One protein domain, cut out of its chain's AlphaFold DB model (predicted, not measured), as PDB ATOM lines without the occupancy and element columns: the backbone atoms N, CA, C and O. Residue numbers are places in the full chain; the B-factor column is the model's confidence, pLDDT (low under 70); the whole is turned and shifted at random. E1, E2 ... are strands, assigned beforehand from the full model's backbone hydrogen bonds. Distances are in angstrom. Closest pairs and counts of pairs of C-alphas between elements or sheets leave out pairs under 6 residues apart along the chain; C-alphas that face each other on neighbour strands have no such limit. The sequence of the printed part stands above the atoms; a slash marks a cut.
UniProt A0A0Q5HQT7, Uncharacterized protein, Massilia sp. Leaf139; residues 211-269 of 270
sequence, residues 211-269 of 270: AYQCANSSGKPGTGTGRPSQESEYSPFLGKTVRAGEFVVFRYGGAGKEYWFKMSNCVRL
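Overview. This is residues 211 to 269 of the 270 residues of an uncharacterized protein of Massilia sp. Leaf139 (UniProt A0A0Q5HQT7). One antiparallel sheet of five strands is bent back on itself at the sharply bent strand E2, which turns E6 and E5 toward E1 and E7; a small separate hairpin, E3 and E4, lies at one end. The larger sheet is strongly twisted, with the order E6, E5, E2, E1, E7. The printed part has 59 residues with seven named strands, E1 to E7 along the chain, and no named helix; the class is all strand. It is compact, with a radius of gyration of the C-alphas of 10.9 A, and spans 27 by 25 by 21 A.

Arrangement. E1, residues 211 to 215, and E2, residues 221 to 228, form an antiparallel hairpin, with N 214 and O 222 2.8 A apart. E2 bends by 85 degrees at residue 225, and its pairing is staggered: residues 221 to 225 pair with E1, and residues 226 to 228 with E5, residues 247 to 251. E2 and E5 are antiparallel, with N 249 and O 227 2.8 A apart. E5 forms a hairpin with E6, residues 258 to 262, at 152 degrees between directions, with N 248 and O 261 2.8 A apart. At the other edge, E7, residues 266 to 269, is antiparallel to E1 at 151 degrees, with N 213 and O 267 2.8 A apart. This is a folded sheet, one sheet bent back into two leaves that face each other: E6 and E5 face E1 and E7, with 16 pairs of C-alphas within 11 A and E2 as the hinge. The closest C-alphas of E1 and E6, those of Cys 214 and Phe 261, are 6.9 A apart. E3, residues 233 to 235, and E4, residues 240 to 242, form the other antiparallel hairpin, with N 242 and O 233 2.8 A apart. E3 is apart from E2 and E5, and only just apart from E6, at 8.0 A. E4 and E5 meet only through their link.

Along the chain. E1 begins at C-alpha 211 (28.069, 29.028, -6.423) and is 13.6 A long. E2 is 17.5 A long, E3 and E4 6.4 A each, E5 13.0 A, E6 13.4 A and E7 9.3 A. C-alpha 225, at the bend of E2, is at (26.587, 28.621, -10.663). E7 ends at C-alpha 269 (30.032, 27.715, -1.911).

Size, cuts and confidence. The two C-alphas farthest apart, those of Lys 220 and Ser 232, are 28.8 A apart, while the first and last printed C-alphas are 5.1 A apart. The printed part has no cut. The link from E5 to E6, six residues, is short but not tight; the other links are tight. The mean pLDDT of the printed part is 93.3, and residue 253 alone is under 70.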
ATOM      1  N   ALA A 211      27.140  30.104  -6.130       95.25
ATOM      2  CA  ALA A 211      28.069  29.028  -6.423       95.25
ATOM      3  C   ALA A 211      27.693  27.785  -5.603       95.25
ATOM      4  O   ALA A 211      27.387  27.868  -4.412       95.25
ATOM      5  N   TYR A 212      27.700  26.630  -6.252       96.12
ATOM      6  CA  TYR A 212      27.431  25.334  -5.645       96.12
ATOM      7  C   TYR A 212      28.481  24.330  -6.125       96.12
ATOM      8  O   TYR A 212      28.921  24.375  -7.274       96.12
ATOM      9  N   GLN A 213      28.853  23.406  -5.245       96.25
ATOM     10  CA  GLN A 213      29.613  22.204  -5.559       96.25
ATOM     11  C   GLN A 213      28.678  21.008  -5.410       96.25
ATOM     12  O   GLN A 213      28.210  20.743  -4.306       96.25
ATOM     13  N   CYS A 214      28.372  20.307  -6.499       96.00
ATOM     14  CA  CYS A 214      27.470  19.156  -6.475       96.00
ATOM     15  C   CYS A 214      28.160  17.883  -6.935       96.00
ATOM     16  O   CYS A 214      28.909  17.904  -7.905       96.00
ATOM     17  N   ALA A 215      27.862  16.768  -6.276       96.12
ATOM     18  CA  ALA A 215      28.318  15.452  -6.692       96.12
ATOM     19  C   ALA A 215      27.323  14.806  -7.668       96.12
ATOM     20  O   ALA A 215      26.106  14.803  -7.436       96.12
ATOM     21  N   ASN A 216      27.840  14.246  -8.763       92.19
ATOM     22  CA  ASN A 216      27.046  13.439  -9.691       92.19
ATOM     23  C   ASN A 216      26.737  12.041  -9.104       92.19
ATOM     24  O   ASN A 216      27.092  11.730  -7.967       92.19
ATOM     25  N   SER A 217      26.060  11.180  -9.871       88.31
ATOM     26  CA  SER A 217      25.759   9.798  -9.453       88.31
ATOM     27  C   SER A 217      27.004   8.950  -9.176       88.31
ATOM     28  O   SER A 217      26.919   7.992  -8.416       88.31
ATOM     29  N   SER A 218      28.141   9.314  -9.765       93.00
ATOM     30  CA  SER A 218      29.438   8.659  -9.578       93.00
ATOM     31  C   SER A 218      30.228   9.244  -8.400       93.00
ATOM     32  O   SER A 218      31.364   8.846  -8.166       93.00
ATOM     33  N   GLY A 219      29.660  10.207  -7.664       93.50
ATOM     34  CA  GLY A 219      30.311  10.871  -6.535       93.50
ATOM     35  C   GLY A 219      31.354  11.922  -6.922       93.50
ATOM     36  O   GLY A 219      31.925  12.547  -6.030       93.50
ATOM     37  N   LYS A 220      31.594  12.165  -8.220       93.19
ATOM     38  CA  LYS A 220      32.542  13.192  -8.672       93.19
ATOM     39  C   LYS A 220      31.949  14.587  -8.412       93.19
ATOM     40  O   LYS A 220      30.837  14.855  -8.888       93.19
ATOM     41  N   PRO A 221      32.639  15.468  -7.661       94.62
ATOM     42  CA  PRO A 221      32.165  16.819  -7.402       94.62
ATOM     43  C   PRO A 221      32.395  17.724  -8.620       94.62
ATOM     44  O   PRO A 221      33.474  17.735  -9.200       94.62
ATOM     45  N   GLY A 222      31.398  18.529  -8.975       92.19
ATOM     46  CA  GLY A 222      31.488  19.583  -9.981       92.19
ATOM     47  C   GLY A 222      31.059  20.927  -9.400       92.19
ATOM     48  O   GLY A 222      30.068  21.010  -8.673       92.19
ATOM     49  N   THR A 223      31.803  21.988  -9.707       93.94
ATOM     50  CA  THR A 223      31.500  23.357  -9.267       93.94
ATOM     51  C   THR A 223      30.845  24.165 -10.376       93.94
ATOM     52  O   THR A 223      31.230  24.070 -11.539       93.94
ATOM     53  N   GLY A 224      29.885  25.012 -10.024       92.25
ATOM     54  CA  GLY A 224      29.212  25.879 -10.986       92.25
ATOM     55  C   GLY A 224      28.244  26.847 -10.323       92.25
ATOM     56  O   GLY A 224      28.065  26.839  -9.105       92.25
ATOM     57  N   THR A 225      27.626  27.705 -11.131       94.38
ATOM     58  CA  THR A 225      26.587  28.621 -10.663       94.38
ATOM     59  C   THR A 225      25.206  28.028 -10.908       94.38
ATOM     60  O   THR A 225      24.883  27.504 -11.980       94.38
ATOM     61  N   GLY A 226      24.370  28.104  -9.880       95.25
ATOM     62  CA  GLY A 226      23.032  27.546  -9.912       95.25
ATOM     63  C   GLY A 226      22.074  28.276  -8.989       95.25
ATOM     64  O   GLY A 226      22.430  29.235  -8.297       95.25
ATOM     65  N   ARG A 227      20.829  27.815  -8.994       96.44
ATOM     66  CA  ARG A 227      19.783  28.271  -8.076       96.44
ATOM     67  C   ARG A 227      19.004  27.077  -7.529       96.44
ATOM     68  O   ARG A 227      18.854  26.093  -8.252       96.44
ATOM     69  N   PRO A 228      18.459  27.156  -6.308       97.12
ATOM     70  CA  PRO A 228      17.498  26.163  -5.855       97.12
ATOM     71  C   PRO A 228      16.241  26.176  -6.742       97.12
ATOM     72  O   PRO A 228      15.875  27.207  -7.327       97.12
ATOM     73  N   SER A 229      15.579  25.025  -6.842       97.00
ATOM     74  CA  SER A 229      14.272  24.892  -7.480       97.00
ATOM     75  C   SER A 229      13.230  25.735  -6.747       97.00
ATOM     76  O   SER A 229      13.307  25.921  -5.530       97.00
ATOM     77  N   GLN A 230      12.261  26.264  -7.487       96.69
ATOM     78  CA  GLN A 230      11.135  27.024  -6.948       96.69
ATOM     79  C   GLN A 230       9.946  26.104  -6.650       96.69
ATOM     80  O   GLN A 230       9.883  24.965  -7.115       96.69
ATOM     81  N   GLU A 231       9.000  26.602  -5.856       96.12
ATOM     82  CA  GLU A 231       7.784  25.858  -5.535       96.12
ATOM     83  C   GLU A 231       6.962  25.608  -6.804       96.12
ATOM     84  O   GLU A 231       6.692  26.538  -7.564       96.12
ATOM     85  N   SER A 232       6.552  24.355  -7.016       95.81
ATOM     86  CA  SER A 232       5.813  23.924  -8.212       95.81
ATOM     87  C   SER A 232       6.564  24.142  -9.535       95.81
ATOM     88  O   SER A 232       5.942  24.233 -10.594       95.81
ATOM     89  N   GLU A 233       7.899  24.194  -9.508       96.00
ATOM     90  CA  GLU A 233       8.700  24.272 -10.730       96.00
ATOM     91  C   GLU A 233       8.666  22.929 -11.472       96.00
ATOM     92  O   GLU A 233       8.907  21.873 -10.888       96.00
ATOM     93  N   TYR A 234       8.344  22.945 -12.765       96.00
ATOM     94  CA  TYR A 234       8.342  21.730 -13.579       96.00
ATOM     95  C   TYR A 234       9.761  21.397 -14.042       96.00
ATOM     96  O   TYR A 234      10.409  22.221 -14.683       96.00
ATOM     97  N   SER A 235      10.231  20.182 -13.745       94.44
ATOM     98  CA  SER A 235      11.514  19.677 -14.234       94.44
ATOM     99  C   SER A 235      11.295  18.825 -15.491       94.44
ATOM    100  O   SER A 235      10.743  17.725 -15.376       94.44
ATOM    101  N   PRO A 236      11.756  19.264 -16.681       90.38
ATOM    102  CA  PRO A 236      11.640  18.471 -17.907       90.38
ATOM    103  C   PRO A 236      12.380  17.133 -17.807       90.38
ATOM    104  O   PRO A 236      11.909  16.129 -18.326       90.38
ATOM    105  N   PHE A 237      13.500  17.110 -17.078       87.62
ATOM    106  CA  PHE A 237      14.324  15.917 -16.885       87.62
ATOM    107  C   PHE A 237      13.642  14.848 -16.017       87.62
ATOM    108  O   PHE A 237      13.826  13.656 -16.237       87.62
ATOM    109  N   LEU A 238      12.853  15.263 -15.020       90.69
ATOM    110  CA  LEU A 238      12.145  14.335 -14.129       90.69
ATOM    111  C   LEU A 238      10.696  14.075 -14.560       90.69
ATOM    112  O   LEU A 238      10.046  13.195 -13.997       90.69
ATOM    113  N   GLY A 239      10.161  14.862 -15.498       95.88
ATOM    114  CA  GLY A 239       8.776  14.766 -15.959       95.88
ATOM    115  C   GLY A 239       7.720  15.107 -14.897       95.88
ATOM    116  O   GLY A 239       6.553  14.730 -15.056       95.88
ATOM    117  N   LYS A 240       8.113  15.793 -13.813       96.31
ATOM    118  CA  LYS A 240       7.260  16.131 -12.661       96.31
ATOM    119  C   LYS A 240       7.542  17.534 -12.117       96.31
ATOM    120  O   LYS A 240       8.621  18.091 -12.328       96.31
ATOM    121  N   THR A 241       6.573  18.084 -11.389       96.44
ATOM    122  CA  THR A 241       6.768  19.281 -10.565       96.44
ATOM    123  C   THR A 241       7.597  18.941  -9.330       96.44
ATOM    124  O   THR A 241       7.477  17.851  -8.763       96.44
ATOM    125  N   VAL A 242       8.472  19.861  -8.935       97.06
ATOM    126  CA  VAL A 242       9.351  19.713  -7.773       97.06
ATOM    127  C   VAL A 242       9.024  20.754  -6.709       97.06
ATOM    128  O   VAL A 242       8.415  21.789  -6.992       97.06
ATOM    129  N   ARG A 243       9.415  20.464  -5.466       97.25
ATOM    130  CA  ARG A 243       9.253  21.397  -4.347       97.25
ATOM    131  C   ARG A 243      10.376  22.430  -4.318       97.25
ATOM    132  O   ARG A 243      11.465  22.207  -4.868       97.25
ATOM    133  N   ALA A 244      10.126  23.553  -3.648       96.75
ATOM    134  CA  ALA A 244      11.152  24.565  -3.435       96.75
ATOM    135  C   ALA A 244      12.371  23.973  -2.704       96.75
ATOM    136  O   ALA A 244      12.235  23.333  -1.663       96.75
ATOM    137  N   GLY A 245      13.568  24.183  -3.258       96.44
ATOM    138  CA  GLY A 245      14.831  23.730  -2.667       96.44
ATOM    139  C   GLY A 245      15.091  22.220  -2.718       96.44
ATOM    140  O   GLY A 245      16.066  21.766  -2.130       96.44
ATOM    141  N   GLU A 246      14.261  21.431  -3.408       97.62
ATOM    142  CA  GLU A 246      14.497  19.989  -3.581       97.62
ATOM    143  C   GLU A 246      15.694  19.717  -4.512       97.62
ATOM    144  O   GLU A 246      16.461  18.769  -4.307       97.62
ATOM    145  N   PHE A 247      15.889  20.585  -5.509       97.69
ATOM    146  CA  PHE A 247      16.962  20.487  -6.495       97.69
ATOM    147  C   PHE A 247      17.741  21.797  -6.615       97.69
ATOM    148  O   PHE A 247      17.228  22.869  -6.307       97.69
ATOM    149  N   VAL A 248      18.966  21.709  -7.130       97.25
ATOM    150  CA  VAL A 248      19.743  22.841  -7.634       97.25
ATOM    151  C   VAL A 248      19.792  22.749  -9.155       97.25
ATOM    152  O   VAL A 248      20.208  21.734  -9.717       97.25
ATOM    153  N   VAL A 249      19.358  23.820  -9.815       96.25
ATOM    154  CA  VAL A 249      19.390  23.976 -11.270       96.25
ATOM    155  C   VAL A 249      20.680  24.699 -11.646       96.25
ATOM    156  O   VAL A 249      20.843  25.883 -11.339       96.25
ATOM    157  N   PHE A 250      21.598  23.980 -12.285       94.06
ATOM    158  CA  PHE A 250      22.886  24.484 -12.763       94.06
ATOM    159  C   PHE A 250      22.801  24.935 -14.208       94.06
ATOM    160  O   PHE A 250      22.222  24.240 -15.043       94.06
ATOM    161  N   ARG A 251      23.471  26.046 -14.523       87.38
ATOM    162  CA  ARG A 251      23.736  26.465 -15.901       87.38
ATOM    163  C   ARG A 251      25.238  26.465 -16.141       87.38
ATOM    164  O   ARG A 251      25.943  27.330 -15.632       87.38
ATOM    165  N   TYR A 252      25.722  25.522 -16.946       81.12
ATOM    166  CA  TYR A 252      27.117  25.551 -17.385       81.12
ATOM    167  C   TYR A 252      27.291  26.658 -18.427       81.12
ATOM    168  O   TYR A 252      26.605  26.682 -19.458       81.12
ATOM    169  N   GLY A 253      28.184  27.603 -18.130       68.12
ATOM    170  CA  GLY A 253      28.508  28.717 -19.012       68.12
ATOM    171  C   GLY A 253      29.044  28.196 -20.342       68.12
ATOM    172  O   GLY A 253      30.087  27.558 -20.378       68.12
ATOM    173  N   GLY A 254      28.308  28.428 -21.427       73.94
ATOM    174  CA  GLY A 254      28.723  28.073 -22.788       73.94
ATOM    175  C   GLY A 254      27.649  27.347 -23.595       73.94
ATOM    176  O   GLY A 254      27.440  27.680 -24.756       73.94
ATOM    177  N   ALA A 255      26.908  26.415 -22.985       73.38
ATOM    178  CA  ALA A 255      25.982  25.549 -23.728       73.38
ATOM    179  C   ALA A 255      24.493  25.878 -23.528       73.38
ATOM    180  O   ALA A 255      23.647  25.303 -24.209       73.38
ATOM    181  N   GLY A 256      24.149  26.738 -22.561       81.44
ATOM    182  CA  GLY A 256      22.753  27.047 -22.219       81.44
ATOM    183  C   GLY A 256      21.946  25.851 -21.691       81.44
ATOM    184  O   GLY A 256      20.743  25.975 -21.485       81.44
ATOM    185  N   LYS A 257      22.591  24.698 -21.473       87.56
ATOM    186  CA  LYS A 257      21.965  23.492 -20.927       87.56
ATOM    187  C   LYS A 257      21.810  23.621 -19.415       87.56
ATOM    188  O   LYS A 257      22.736  24.053 -18.725       87.56
ATOM    189  N   GLU A 258      20.640  23.225 -18.927       91.62
ATOM    190  CA  GLU A 258      20.315  23.183 -17.504       91.62
ATOM    191  C   GLU A 258      20.437  21.760 -16.970       91.62
ATOM    192  O   GLU A 258      19.906  20.818 -17.556       91.62
ATOM    193  N   TYR A 259      21.118  21.617 -15.837       93.81
ATOM    194  CA  TYR A 259      21.304  20.338 -15.161       93.81
ATOM    195  C   TYR A 259      20.663  20.396 -13.781       93.81
ATOM    196  O   TYR A 259      20.737  21.413 -13.092       93.81
ATOM    197  N   TRP A 260      20.023  19.300 -13.387       95.94
ATOM    198  CA  TRP A 260      19.251  19.206 -12.154       95.94
ATOM    199  C   TRP A 260      19.957  18.265 -11.185       95.94
ATOM    200  O   TRP A 260      20.020  17.060 -11.423       95.94
ATOM    201  N   PHE A 261      20.459  18.808 -10.081       96.44
ATOM    202  CA  PHE A 261      21.109  18.038  -9.021       96.44
ATOM    203  C   PHE A 261      20.227  18.022  -7.778       96.44
ATOM    204  O   PHE A 261      19.592  19.024  -7.460       96.44
ATOM    205  N   LYS A 262      20.161  16.898  -7.056       96.75
ATOM    206  CA  LYS A 262      19.465  16.869  -5.758       96.75
ATOM    207  C   LYS A 262      20.189  17.785  -4.780       96.75
ATOM    208  O   LYS A 262      21.409  17.697  -4.665       96.75
ATOM    209  N   MET A 263      19.444  18.589  -4.024       97.19
ATOM    210  CA  MET A 263      20.020  19.506  -3.033       97.19
ATOM    211  C   MET A 263      20.885  18.780  -1.991       97.19
ATOM    212  O   MET A 263      21.895  19.315  -1.554       97.19
ATOM    213  N   SER A 264      20.546  17.529  -1.651       96.75
ATOM    214  CA  SER A 264      21.331  16.675  -0.743       96.75
ATOM    215  C   SER A 264      22.756  16.391  -1.222       96.75
ATOM    216  O   SER A 264      23.614  16.065  -0.413       96.75
ATOM    217  N   ASN A 265      23.000  16.487  -2.530       97.44
ATOM    218  CA  ASN A 265      24.294  16.200  -3.141       97.44
ATOM    219  C   ASN A 265      25.083  17.481  -3.416       97.44
ATOM    220  O   ASN A 265      26.093  17.429  -4.114       97.44
ATOM    221  N   CYS A 266      24.600  18.622  -2.931       97.56
ATOM    222  CA  CYS A 266      25.119  19.936  -3.246       97.56
ATOM    223  C   CYS A 266      25.529  20.676  -1.978       97.56
ATOM    224  O   CYS A 266      24.770  20.768  -1.016       97.56
ATOM    225  N   VAL A 267      26.712  21.275  -2.015       97.75
ATOM    226  CA  VAL A 267      27.218  22.184  -0.992       97.75
ATOM    227  C   VAL A 267      27.244  23.583  -1.588       97.75
ATOM    228  O   VAL A 267      27.772  23.800  -2.678       97.75
ATOM    229  N   ARG A 268      26.640  24.548  -0.896       96.75
ATOM    230  CA  ARG A 268      26.689  25.952  -1.312       96.75
ATOM    231  C   ARG A 268      28.080  26.509  -1.011       96.75
ATOM    232  O   ARG A 268      28.504  26.485   0.140       96.75
ATOM    233  N   LEU A 269      28.753  27.021  -2.036       95.25
ATOM    234  CA  LEU A 269      30.032  27.715  -1.911       95.25
ATOM    235  C   LEU A 269      29.715  29.194  -1.662       95.25
ATOM    236  O   LEU A 269      29.202  29.883  -2.547       95.25
TER     237      LEU A 269